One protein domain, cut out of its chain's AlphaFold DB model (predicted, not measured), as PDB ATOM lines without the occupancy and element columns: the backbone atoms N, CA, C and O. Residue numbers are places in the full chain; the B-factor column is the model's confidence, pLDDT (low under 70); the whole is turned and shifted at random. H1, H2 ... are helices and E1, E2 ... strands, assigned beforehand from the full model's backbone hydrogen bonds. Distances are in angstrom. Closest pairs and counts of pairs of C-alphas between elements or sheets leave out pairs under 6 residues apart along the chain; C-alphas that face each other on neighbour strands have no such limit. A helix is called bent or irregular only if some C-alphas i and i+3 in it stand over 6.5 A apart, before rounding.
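This is residues 6 to 88 of the 93 residues of an uncharacterized protein of Pseudomonas alcaligenes (UniProt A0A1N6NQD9). A strongly twisted sheet of five strands, with the long, bent strand E2 running through it, has helix H1 over one face, crossing E2 and E5. Residues 16 to 21, of which 16 to 18 belong to H1, stick out; tiny H2 sits at the E1 end of the sheet. The printed part has 83 residues, with two named helices and five named strands, which follow each other along the chain as H1, then E1, then H2, then E2, E3, E4 and E5; the class is mixed, helices and strands, and the branched sheet has four antiparallel neighbour pairs, E1 and E2, E2 and E3, E2 and E5, and E3 and E4. The whole is flat, 39 by 37 by 18 A, and only just compact, close to loose, with a radius of gyration of the C-alphas of 13.8 A.

E2, residues 41 to 52, bends by 79 degrees at residue 44. On one side of it lie E1, residues 27 to 30, and E5, residues 83 to 88; within hydrogen-bond range are N 28 and O 43, 2.8 A, and N 85 and O 50, 2.9 A. On the other side lies E3, residues 58 to 65, with N 49 and O 62 2.9 A apart. E4, residues 70 to 72, is the antiparallel neighbour of E3, with N 63 and O 71 2.8 A apart. E2 E3 E4 form a meander, each strand the antiparallel neighbour of the one before, and with E5, antiparallel to E2, a Greek key. H1, residues 7 to 18, runs across the strands, 90 degrees to E2 on the local plane, at a height over the sheet of 8.8 A; its closest C-alphas to E5 are Glu 11 and Ile 87, 6.7 A. H2, residues 32 to 35, only grazes the sheet. Every O i to N i+4 pair of H1 is within hydrogen-bond range; H2 is too short for one.

H1 begins at C-alpha 7 (161.423, 110.364, 181.946) and is 15.8 A long. E2 spans 28.4 A, E3 21.0 A and E5 15.6 A, ending at C-alpha 88 (156.150, 101.745, 185.771).

The C-alphas farthest apart, Gly 38 and Asp 55, are 39.9 A apart. The printed part has no cut and no long link. Mean pLDDT of the printed part is 88.9; residue 18 and residues 75 to 80 are under 70.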
ATOM      1  N   SER A   6     160.294 114.962 180.475       91.19
ATOM      2  CA  SER A   6     161.331 113.930 180.580       91.19
ATOM      3  C   SER A   6     160.873 112.720 181.392       91.19
ATOM      4  O   SER A   6     159.940 112.788 182.196       91.19
ATOM      5  N   GLU A   7     161.594 111.623 181.231       93.44
ATOM      6  CA  GLU A   7     161.423 110.364 181.946       93.44
ATOM      7  C   GLU A   7     161.734 110.512 183.439       93.44
ATOM      8  O   GLU A   7     161.019 109.966 184.276       93.44
ATOM      9  N   ALA A   8     162.738 111.320 183.791       94.06
ATOM     10  CA  ALA A   8     163.057 111.631 185.184       94.06
ATOM     11  C   ALA A   8     161.940 112.437 185.872       94.06
ATOM     12  O   ALA A   8     161.699 112.290 187.073       94.06
ATOM     13  N   GLU A   9     161.251 113.312 185.133       93.75
ATOM     14  CA  GLU A   9     160.066 114.012 185.639       93.75
ATOM     15  C   GLU A   9     158.874 113.055 185.766       93.75
ATOM     16  O   GLU A   9     158.148 113.118 186.760       93.75
ATOM     17  N   LEU A  10     158.705 112.135 184.810       93.81
ATOM     18  CA  LEU A  10     157.698 111.080 184.884       93.81
ATOM     19  C   LEU A  10     157.898 110.202 186.125       93.81
ATOM     20  O   LEU A  10     156.940 110.007 186.865       93.81
ATOM     21  N   GLU A  11     159.112 109.711 186.389       94.75
ATOM     22  CA  GLU A  11     159.423 108.920 187.587       94.75
ATOM     23  C   GLU A  11     159.069 109.685 188.867       94.75
ATOM     24  O   GLU A  11     158.269 109.201 189.667       94.75
ATOM     25  N   GLN A  12     159.562 110.917 189.023       92.75
ATOM     26  CA  GLN A  12     159.243 111.741 190.195       92.75
ATOM     27  C   GLN A  12     157.738 111.980 190.349       92.75
ATOM     28  O   GLN A  12     157.212 112.014 191.465       92.75
ATOM     29  N   MET A  13     157.028 112.186 189.237       91.31
ATOM     30  CA  MET A  13     155.582 112.335 189.256       91.31
ATOM     31  C   MET A  13     154.921 111.031 189.700       91.31
ATOM     32  O   MET A  13     154.055 111.080 190.566       91.31
ATOM     33  N   LEU A  14     155.322 109.880 189.159       90.81
ATOM     34  CA  LEU A  14     154.781 108.575 189.533       90.81
ATOM     35  C   LEU A  14     154.996 108.290 191.020       90.81
ATOM     36  O   LEU A  14     154.044 107.913 191.696       90.81
ATOM     37  N   GLU A  15     156.184 108.559 191.557       88.62
ATOM     38  CA  GLU A  15     156.489 108.396 192.984       88.62
ATOM     39  C   GLU A  15     155.594 109.273 193.876       88.62
ATOM     40  O   GLU A  15     155.062 108.812 194.888       88.62
ATOM     41  N   ARG A  16     155.379 110.540 193.496       86.06
ATOM     42  CA  ARG A  16     154.566 111.489 194.281       86.06
ATOM     43  C   ARG A  16     153.064 111.243 194.139       86.06
ATOM     44  O   ARG A  16     152.320 111.331 195.121       86.06
ATOM     45  N   VAL A  17     152.609 110.967 192.918       80.00
ATOM     46  CA  VAL A  17     151.195 110.776 192.570       80.00
ATOM     47  C   VAL A  17     150.702 109.426 193.070       80.00
ATOM     48  O   VAL A  17     149.606 109.387 193.618       80.00
ATOM     49  N   ALA A  18     151.498 108.353 192.986       67.62
ATOM     50  CA  ALA A  18     151.096 107.027 193.467       67.62
ATOM     51  C   ALA A  18     150.735 107.011 194.961       67.62
ATOM     52  O   ALA A  18     149.906 106.210 195.385       67.62
ATOM     53  N   ALA A  19     151.297 107.924 195.758       73.12
ATOM     54  CA  ALA A  19     150.941 108.052 197.167       73.12
ATOM     55  C   ALA A  19     149.523 108.622 197.405       73.12
ATOM     56  O   ALA A  19     148.993 108.483 198.505       73.12
ATOM     57  N   HIS A  20     148.896 109.256 196.403       81.19
ATOM     58  CA  HIS A  20     147.659 110.031 196.583       81.19
ATOM     59  C   HIS A  20     146.597 109.812 195.492       81.19
ATOM     60  O   HIS A  20     145.457 110.249 195.658       81.19
ATOM     61  N   ALA A  21     146.935 109.168 194.373       83.69
ATOM     62  CA  ALA A  21     146.035 108.948 193.248       83.69
ATOM     63  C   ALA A  21     146.432 107.717 192.421       83.69
ATOM     64  O   ALA A  21     147.594 107.314 192.368       83.69
ATOM     65  N   LYS A  22     145.445 107.144 191.725       85.38
ATOM     66  CA  LYS A  22     145.658 106.063 190.762       85.38
ATOM     67  C   LYS A  22     146.042 106.643 189.401       85.38
ATOM     68  O   LYS A  22     145.353 107.513 188.872       85.38
ATOM     69  N   VAL A  23     147.127 106.129 188.830       87.25
ATOM     70  CA  VAL A  23     147.483 106.361 187.427       87.25
ATOM     71  C   VAL A  23     146.679 105.377 186.586       87.25
ATOM     72  O   VAL A  23     146.864 104.169 186.708       87.25
ATOM     73  N   GLU A  24     145.753 105.888 185.777       89.62
ATOM     74  CA  GLU A  24     144.938 105.050 184.888       89.62
ATOM     75  C   GLU A  24     145.729 104.599 183.659       89.62
ATOM     76  O   GLU A  24     145.665 103.433 183.287       89.62
ATOM     77  N   ASP A  25     146.489 105.512 183.051       91.06
ATOM     78  CA  ASP A  25     147.257 105.233 181.842       91.06
ATOM     79  C   ASP A  25     148.401 106.244 181.659       91.06
ATOM     80  O   ASP A  25     148.326 107.378 182.149       91.06
ATOM     81  N   VAL A  26     149.448 105.834 180.946       93.94
ATOM     82  CA  VAL A  26     150.584 106.676 180.553       93.94
ATOM     83  C   VAL A  26     150.770 106.533 179.049       93.94
ATOM     84  O   VAL A  26     150.831 105.425 178.531       93.94
ATOM     85  N   GLN A  27     150.865 107.652 178.338       95.12
ATOM     86  CA  GLN A  27     150.971 107.687 176.880       95.12
ATOM     87  C   GLN A  27     152.324 108.275 176.473       95.12
ATOM     88  O   GLN A  27     152.742 109.298 177.016       95.12
ATOM     89  N   VAL A  28     152.993 107.651 175.505       94.12
ATOM     90  CA  VAL A  28     154.222 108.149 174.877       94.12
ATOM     91  C   VAL A  28     153.849 108.836 173.576       94.12
ATOM     92  O   VAL A  28     153.204 108.238 172.716       94.12
ATOM     93  N   ILE A  29     154.267 110.091 173.424       93.69
ATOM     94  CA  ILE A  29     154.030 110.873 172.213       93.69
ATOM     95  C   ILE A  29     155.357 111.024 171.475       93.69
ATOM     96  O   ILE A  29     156.274 111.668 171.980       93.69
ATOM     97  N   THR A  30     155.463 110.448 170.281       92.94
ATOM     98  CA  THR A  30     156.706 110.443 169.502       92.94
ATOM     99  C   THR A  30     156.549 111.189 168.177       92.94
ATOM    100  O   THR A  30     155.537 111.029 167.488       92.94
ATOM    101  N   PRO A  31     157.533 112.012 167.779       94.38
ATOM    102  CA  PRO A  31     157.551 112.640 166.468       94.38
ATOM    103  C   PRO A  31     157.908 111.636 165.364       94.38
ATOM    104  O   PRO A  31     158.608 110.648 165.587       94.38
ATOM    105  N   ALA A  32     157.507 111.975 164.136       92.94
ATOM    106  CA  ALA A  32     157.682 111.163 162.928       92.94
ATOM    107  C   ALA A  32     159.098 110.596 162.708       92.94
ATOM    108  O   ALA A  32     159.257 109.497 162.182       92.94
ATOM    109  N   HIS A  33     160.131 111.362 163.066       91.50
ATOM    110  CA  HIS A  33     161.522 110.968 162.847       91.50
ATOM    111  C   HIS A  33     162.036 109.951 163.878       91.50
ATOM    112  O   HIS A  33     163.022 109.282 163.592       91.50
ATOM    113  N   LEU A  34     161.388 109.821 165.044       90.50
ATOM    114  CA  LEU A  34     161.741 108.815 166.053       90.50
ATOM    115  C   LEU A  34     160.975 107.506 165.852       90.50
ATOM    116  O   LEU A  34     161.541 106.436 166.040       90.50
ATOM    117  N   ASN A  35     159.706 107.581 165.451       90.62
ATOM    118  CA  ASN A  35     158.846 106.400 165.313       90.62
ATOM    119  C   ASN A  35     158.849 105.772 163.907       90.62
ATOM    120  O   ASN A  35     158.326 104.676 163.720       90.62
ATOM    121  N   GLY A  36     159.406 106.454 162.901       88.38
ATOM    122  CA  GLY A  36     159.487 105.949 161.529       88.38
ATOM    123  C   GLY A  36     158.159 105.919 160.763       88.38
ATOM    124  O   GLY A  36     158.115 105.365 159.666       88.38
ATOM    125  N   THR A  37     157.077 106.515 161.284       87.62
ATOM    126  CA  THR A  37     155.736 106.443 160.669       87.62
ATOM    127  C   THR A  37     155.367 107.676 159.839       87.62
ATOM    128  O   THR A  37     154.239 107.777 159.364       87.62
ATOM    129  N   GLY A  38     156.264 108.658 159.696       90.94
ATOM    130  CA  GLY A  38     156.008 109.883 158.922       90.94
ATOM    131  C   GLY A  38     155.025 110.877 159.565       90.94
ATOM    132  O   GLY A  38     154.811 111.956 159.017       90.94
ATOM    133  N   THR A  39     154.468 110.566 160.740       94.62
ATOM    134  CA  THR A  39     153.560 111.426 161.518       94.62
ATOM    135  C   THR A  39     153.863 111.322 163.011       94.62
ATOM    136  O   THR A  39     154.547 110.402 163.457       94.62
ATOM    137  N   TRP A  40     153.348 112.258 163.808       95.62
ATOM    138  CA  TRP A  40     153.325 112.076 165.260       95.62
ATOM    139  C   TRP A  40     152.467 110.861 165.627       95.62
ATOM    140  O   TRP A  40     151.428 110.636 165.002       95.62
ATOM    141  N   GLN A  41     152.910 110.100 166.622       94.56
ATOM    142  CA  GLN A  41     152.193 108.952 167.170       94.56
ATOM    143  C   GLN A  41     151.997 109.129 168.669       94.56
ATOM    144  O   GLN A  41     152.814 109.760 169.340       94.56
ATOM    145  N   MET A  42     150.903 108.571 169.172       95.19
ATOM    146  CA  MET A  42     150.613 108.457 170.594       95.19
ATOM    147  C   MET A  42     150.306 106.994 170.876       95.19
ATOM    148  O   MET A  42     149.407 106.426 170.256       95.19
ATOM    149  N   GLU A  43     151.064 106.391 171.780       95.12
ATOM    150  CA  GLU A  43     150.926 104.981 172.131       95.12
ATOM    151  C   GLU A  43     150.935 104.801 173.650       95.12
ATOM    152  O   GLU A  43     151.686 105.501 174.334       95.12
ATOM    153  N   PRO A  44     150.182 103.828 174.197       96.19
ATOM    154  CA  PRO A  44     150.301 103.491 175.604       96.19
ATOM    155  C   PRO A  44     151.727 103.047 175.936       96.19
ATOM    156  O   PRO A  44     152.350 102.265 175.206       96.19
ATOM    157  N   LEU A  45     152.237 103.526 177.065       96.31
ATOM    158  CA  LEU A  45     153.467 103.041 177.664       96.31
ATOM    159  C   LEU A  45     153.170 101.693 178.323       96.31
ATOM    160  O   LEU A  45     152.314 101.589 179.196       96.31
ATOM    161  N   ALA A  46     153.884 100.650 177.923       96.69
ATOM    162  CA  ALA A  46     153.794  99.345 178.566       96.69
ATOM    163  C   ALA A  46     154.701  99.270 179.801       96.69
ATOM    164  O   ALA A  46     154.324  98.664 180.806       96.69
ATOM    165  N   GLU A  47     155.891  99.871 179.735       96.75
ATOM    166  CA  GLU A  47     156.901  99.775 180.790       96.75
ATOM    167  C   GLU A  47     157.859 100.976 180.776       96.75
ATOM    168  O   GLU A  47     158.305 101.394 179.707       96.75
ATOM    169  N   LEU A  48     158.202 101.485 181.965       96.06
ATOM    170  CA  LEU A  48     159.323 102.405 182.189       96.06
ATOM    171  C   LEU A  48     160.369 101.707 183.052       96.06
ATOM    172  O   LEU A  48     160.058 101.259 184.163       96.06
ATOM    173  N   VAL A  49     161.611 101.669 182.578       96.25
ATOM    174  CA  VAL A  49     162.740 101.111 183.325       96.25
ATOM    175  C   VAL A  49     163.792 102.190 183.537       96.25
ATOM    176  O   VAL A  49     164.320 102.728 182.568       96.25
ATOM    177  N   ARG A  50     164.125 102.468 184.801       95.44
ATOM    178  CA  ARG A  50     165.283 103.282 185.185       95.44
ATOM    179  C   ARG A  50     166.532 102.433 185.168       95.44
ATOM    180  O   ARG A  50     166.525 101.265 185.572       95.44
ATOM    181  N   ILE A  51     167.614 103.041 184.718       93.56
ATOM    182  CA  ILE A  51     168.855 102.342 184.486       93.56
ATOM    183  C   ILE A  51     169.957 103.115 185.171       93.56
ATOM    184  O   ILE A  51     170.107 104.314 184.947       93.56
ATOM    185  N   SER A  52     170.720 102.414 185.995       92.62
ATOM    186  CA  SER A  52     171.756 103.017 186.821       92.62
ATOM    187  C   SER A  52     173.080 102.278 186.679       92.62
ATOM    188  O   SER A  52     173.109 101.111 186.276       92.62
ATOM    189  N   ASP A  53     174.182 102.943 187.001       90.94
ATOM    190  CA  ASP A  53     175.460 102.270 187.217       90.94
ATOM    191  C   ASP A  53     175.495 101.554 188.582       90.94
ATOM    192  O   ASP A  53     174.482 101.416 189.275       90.94
ATOM    193  N   THR A  54     176.664 101.032 188.948       87.75
ATOM    194  CA  THR A  54     176.879 100.333 190.221       87.75
ATOM    195  C   THR A  54     176.824 101.245 191.444       87.75
ATOM    196  O   THR A  54     176.618 100.738 192.542       87.75
ATOM    197  N   ASP A  55     176.982 102.556 191.257       89.50
ATOM    198  CA  ASP A  55     176.926 103.577 192.305       89.50
ATOM    199  C   ASP A  55     175.532 104.232 192.380       89.50
ATOM    200  O   ASP A  55     175.363 105.304 192.962       89.50
ATOM    201  N   GLU A  56     174.529 103.583 191.775       88.25
ATOM    202  CA  GLU A  56     173.134 104.025 191.672       88.25
ATOM    203  C   GLU A  56     172.929 105.336 190.892       88.25
ATOM    204  O   GLU A  56     171.812 105.862 190.855       88.25
ATOM    205  N   GLN A  57     173.948 105.839 190.186       91.00
ATOM    206  CA  GLN A  57     173.786 107.011 189.327       91.00
ATOM    207  C   GLN A  57     172.918 106.657 188.130       91.00
ATOM    208  O   GLN A  57     173.166 105.670 187.437       91.00
ATOM    209  N   VAL A  58     171.890 107.468 187.878       92.06
ATOM    210  CA  VAL A  58     170.967 107.254 186.762       92.06
ATOM    211  C   VAL A  58     171.689 107.529 185.447       92.06
ATOM    212  O   VAL A  58     172.104 108.651 185.171       92.06
ATOM    213  N   LEU A  59     171.814 106.484 184.633       91.88
ATOM    214  CA  LEU A  59     172.377 106.533 183.285       91.88
ATOM    215  C   LEU A  59     171.317 106.840 182.224       91.88
ATOM    216  O   LEU A  59     171.679 107.157 181.097       91.88
ATOM    217  N   GLY A  60     170.038 106.680 182.571       93.38
ATOM    218  CA  GLY A  60     168.894 106.999 181.725       93.38
ATOM    219  C   GLY A  60     167.758 105.988 181.857       93.38
ATOM    220  O   GLY A  60     167.680 105.243 182.840       93.38
ATOM    221  N   TYR A  61     166.886 105.947 180.853       94.62
ATOM    222  CA  TYR A  61     165.624 105.211 180.894       94.62
ATOM    223  C   TYR A  61     165.360 104.442 179.605       94.62
ATOM    224  O   TYR A  61     165.743 104.868 178.519       94.62
ATOM    225  N   ASP A  62     164.663 103.313 179.740       95.25
ATOM    226  CA  ASP A  62     164.062 102.596 178.619       95.25
ATOM    227  C   ASP A  62     162.530 102.729 178.718       95.25
ATOM    228  O   ASP A  62     161.931 102.353 179.732       95.25
ATOM    229  N   LEU A  63     161.895 103.247 177.661       95.31
ATOM    230  CA  LEU A  63     160.441 103.318 177.509       95.31
ATOM    231  C   LEU A  63     159.997 102.265 176.506       95.31
ATOM    232  O   LEU A  63     160.330 102.358 175.323       95.31
ATOM    233  N   LYS A  64     159.201 101.296 176.949       96.56
ATOM    234  CA  LYS A  64     158.602 100.297 176.066       96.56
ATOM    235  C   LYS A  64     157.149 100.649 175.786       96.56
ATOM    236  O   LYS A  64     156.353 100.727 176.720       96.56
ATOM    237  N   THR A  65     156.781 100.814 174.521       95.75
ATOM    238  CA  THR A  65     155.386 101.036 174.107       95.75
ATOM    239  C   THR A  65     154.593  99.727 174.065       95.75
ATOM    240  O   THR A  65     155.160  98.630 174.067       95.75
ATOM    241  N   ALA A  66     153.266  99.827 173.983       94.88
ATOM    242  CA  ALA A  66     152.375  98.678 173.804       94.88
ATOM    243  C   ALA A  66     152.652  97.880 172.514       94.88
ATOM    244  O   ALA A  66     152.477  96.663 172.500       94.88
ATOM    245  N   SER A  67     153.139  98.531 171.452       92.69
ATOM    246  CA  SER A  67     153.583  97.859 170.218       92.69
ATOM    247  C   SER A  67     154.935  97.145 170.362       92.69
ATOM    248  O   SER A  67     155.348  96.410 169.465       92.69
ATOM    249  N   GLY A  68     155.617  97.320 171.498       93.81
ATOM    250  CA  GLY A  68     156.896  96.691 171.809       93.81
ATOM    251  C   GLY A  68     158.123  97.486 171.365       93.81
ATOM    252  O   GLY A  68     159.237  96.993 171.547       93.81
ATOM    253  N   VAL A  69     157.947  98.695 170.824       93.81
ATOM    254  CA  VAL A  69     159.059  99.599 170.495       93.81
ATOM    255  C   VAL A  69     159.708 100.090 171.785       93.81
ATOM    256  O   VAL A  69     159.011 100.395 172.752       93.81
ATOM    257  N   ILE A  70     161.041 100.152 171.802       94.50
ATOM    258  CA  ILE A  70     161.816 100.655 172.937       94.50
ATOM    259  C   ILE A  70     162.535 101.933 172.519       94.50
ATOM    260  O   ILE A  70     163.308 101.920 171.562       94.50
ATOM    261  N   TYR A  71     162.290 103.008 173.260       92.56
ATOM    262  CA  TYR A  71     163.040 104.256 173.172       92.56
ATOM    263  C   TYR A  71     163.965 104.350 174.382       92.56
ATOM    264  O   TYR A  71     163.528 104.113 175.507       92.56
ATOM    265  N   SER A  72     165.228 104.686 174.143       90.75
ATOM    266  CA  SER A  72     166.226 104.863 175.196       90.75
ATOM    267  C   SER A  72     166.857 106.242 175.056       90.75
ATOM    268  O   SER A  72     167.240 106.624 173.951       90.75
ATOM    269  N   ASP A  73     166.981 106.969 176.165       83.12
ATOM    270  CA  ASP A  73     167.631 108.291 176.208       83.12
ATOM    271  C   ASP A  73     169.150 108.210 176.438       83.12
ATOM    272  O   ASP A  73     169.837 109.228 176.496       83.12
ATOM    273  N   ARG A  74     169.684 106.992 176.577       76.81
ATOM    274  CA  ARG A  74     171.095 106.783 176.888       76.81
ATOM    275  C   ARG A  74     171.962 107.003 175.664       76.81
ATOM    276  O   ARG A  74     171.720 106.416 174.607       76.81
ATOM    277  N   ASP A  75     173.070 107.709 175.868       66.56
ATOM    278  CA  ASP A  75     174.239 107.543 175.013       66.56
ATOM    279  C   ASP A  75     174.634 106.058 174.991       66.56
ATOM    280  O   ASP A  75     174.372 105.324 175.948       66.56
ATOM    281  N   HIS A  76     175.242 105.586 173.899       59.59
ATOM    282  CA  HIS A  76     175.680 104.195 173.726       59.59
ATOM    283  C   HIS A  76     176.763 103.796 174.756       59.59
ATOM    284  O   HIS A  76     177.929 103.600 174.420       59.59
ATOM    285  N   ILE A  77     176.397 103.665 176.030       57.00
ATOM    286  CA  ILE A  77     177.265 103.244 177.119       57.00
ATOM    287  C   ILE A  77     177.254 101.718 177.110       57.00
ATOM    288  O   ILE A  77     176.334 101.068 177.605       57.00
ATOM    289  N   SER A  78     178.302 101.132 176.534       56.12
ATOM    290  CA  SER A  78     178.545  99.688 176.503       56.12
ATOM    291  C   SER A  78     179.017  99.144 177.861       56.12
ATOM    292  O   SER A  78     179.956  98.347 177.917       56.12
ATOM    293  N   SER A  79     178.439  99.604 178.974       57.09
ATOM    294  CA  SER A  79     178.791  99.079 180.294       57.09
ATOM    295  C   SER A  79     178.047  97.767 180.525       57.09
ATOM    296  O   SER A  79     176.818  97.716 180.529       57.09
ATOM    297  N   SER A  80     178.803  96.687 180.706       63.91
ATOM    298  CA  SER A  80     178.296  95.330 180.937       63.91
ATOM    299  C   SER A  80     177.627  95.137 182.305       63.91
ATOM    300  O   SER A  80     177.051  94.081 182.553       63.91
ATOM    301  N   SER A  81     177.683  96.134 183.190       73.75
ATOM    302  CA  SER A  81     177.114  96.084 184.538       73.75
ATOM    303  C   SER A  81     176.281  97.335 184.807       73.75
ATOM    304  O   SER A  81     176.782  98.321 185.341       73.75
ATOM    305  N   VAL A  82     175.008  97.283 184.410       86.69
ATOM    306  CA  VAL A  82     173.999  98.303 184.730       86.69
ATOM    307  C   VAL A  82     172.885  97.690 185.574       86.69
ATOM    308  O   VAL A  82     172.437  96.571 185.307       86.69
ATOM    309  N   GLY A  83     172.429  98.424 186.585       91.50
ATOM    310  CA  GLY A  83     171.215  98.119 187.331       91.50
ATOM    311  C   GLY A  83     169.978  98.490 186.516       91.50
ATOM    312  O   GLY A  83     169.986  99.480 185.790       91.50
ATOM    313  N   ARG A  84     168.909  97.697 186.625       93.44
ATOM    314  CA  ARG A  84     167.616  97.976 185.987       93.44
ATOM    315  C   ARG A  84     166.512  97.936 187.035       93.44
ATOM    316  O   ARG A  84     166.364  96.923 187.714       93.44
ATOM    317  N   ALA A  85     165.732  99.004 187.136       95.00
ATOM    318  CA  ALA A  85     164.596  99.104 188.043       95.00
ATOM    319  C   ALA A  85     163.324  99.415 187.248       95.00
ATOM    320  O   ALA A  85     163.271 100.403 186.521       95.00
ATOM    321  N   GLN A  86     162.296  98.574 187.376       95.25
ATOM    322  CA  GLN A  86     160.987  98.839 186.778       95.25
ATOM    323  C   GLN A  86     160.265  99.894 187.619       95.25
ATOM    324  O   GLN A  86     159.909  99.631 188.766       95.25
ATOM    325  N   ILE A  87     160.064 101.076 187.041       94.62
ATOM    326  CA  ILE A  87     159.410 102.217 187.698       94.62
ATOM    327  C   ILE A  87     157.910 102.208 187.418       94.62
ATOM    328  O   ILE A  87     157.093 102.495 188.290       94.62
ATOM    329  N   TYR A  88     157.538 101.839 186.193       94.25
ATOM    330  CA  TYR A  88     156.150 101.745 185.771       94.25
ATOM    331  C   TYR A  88     155.929 100.492 184.943       94.25
ATOM    332  O   TYR A  88     156.770 100.107 184.128       94.25
TER     333      TYR A  88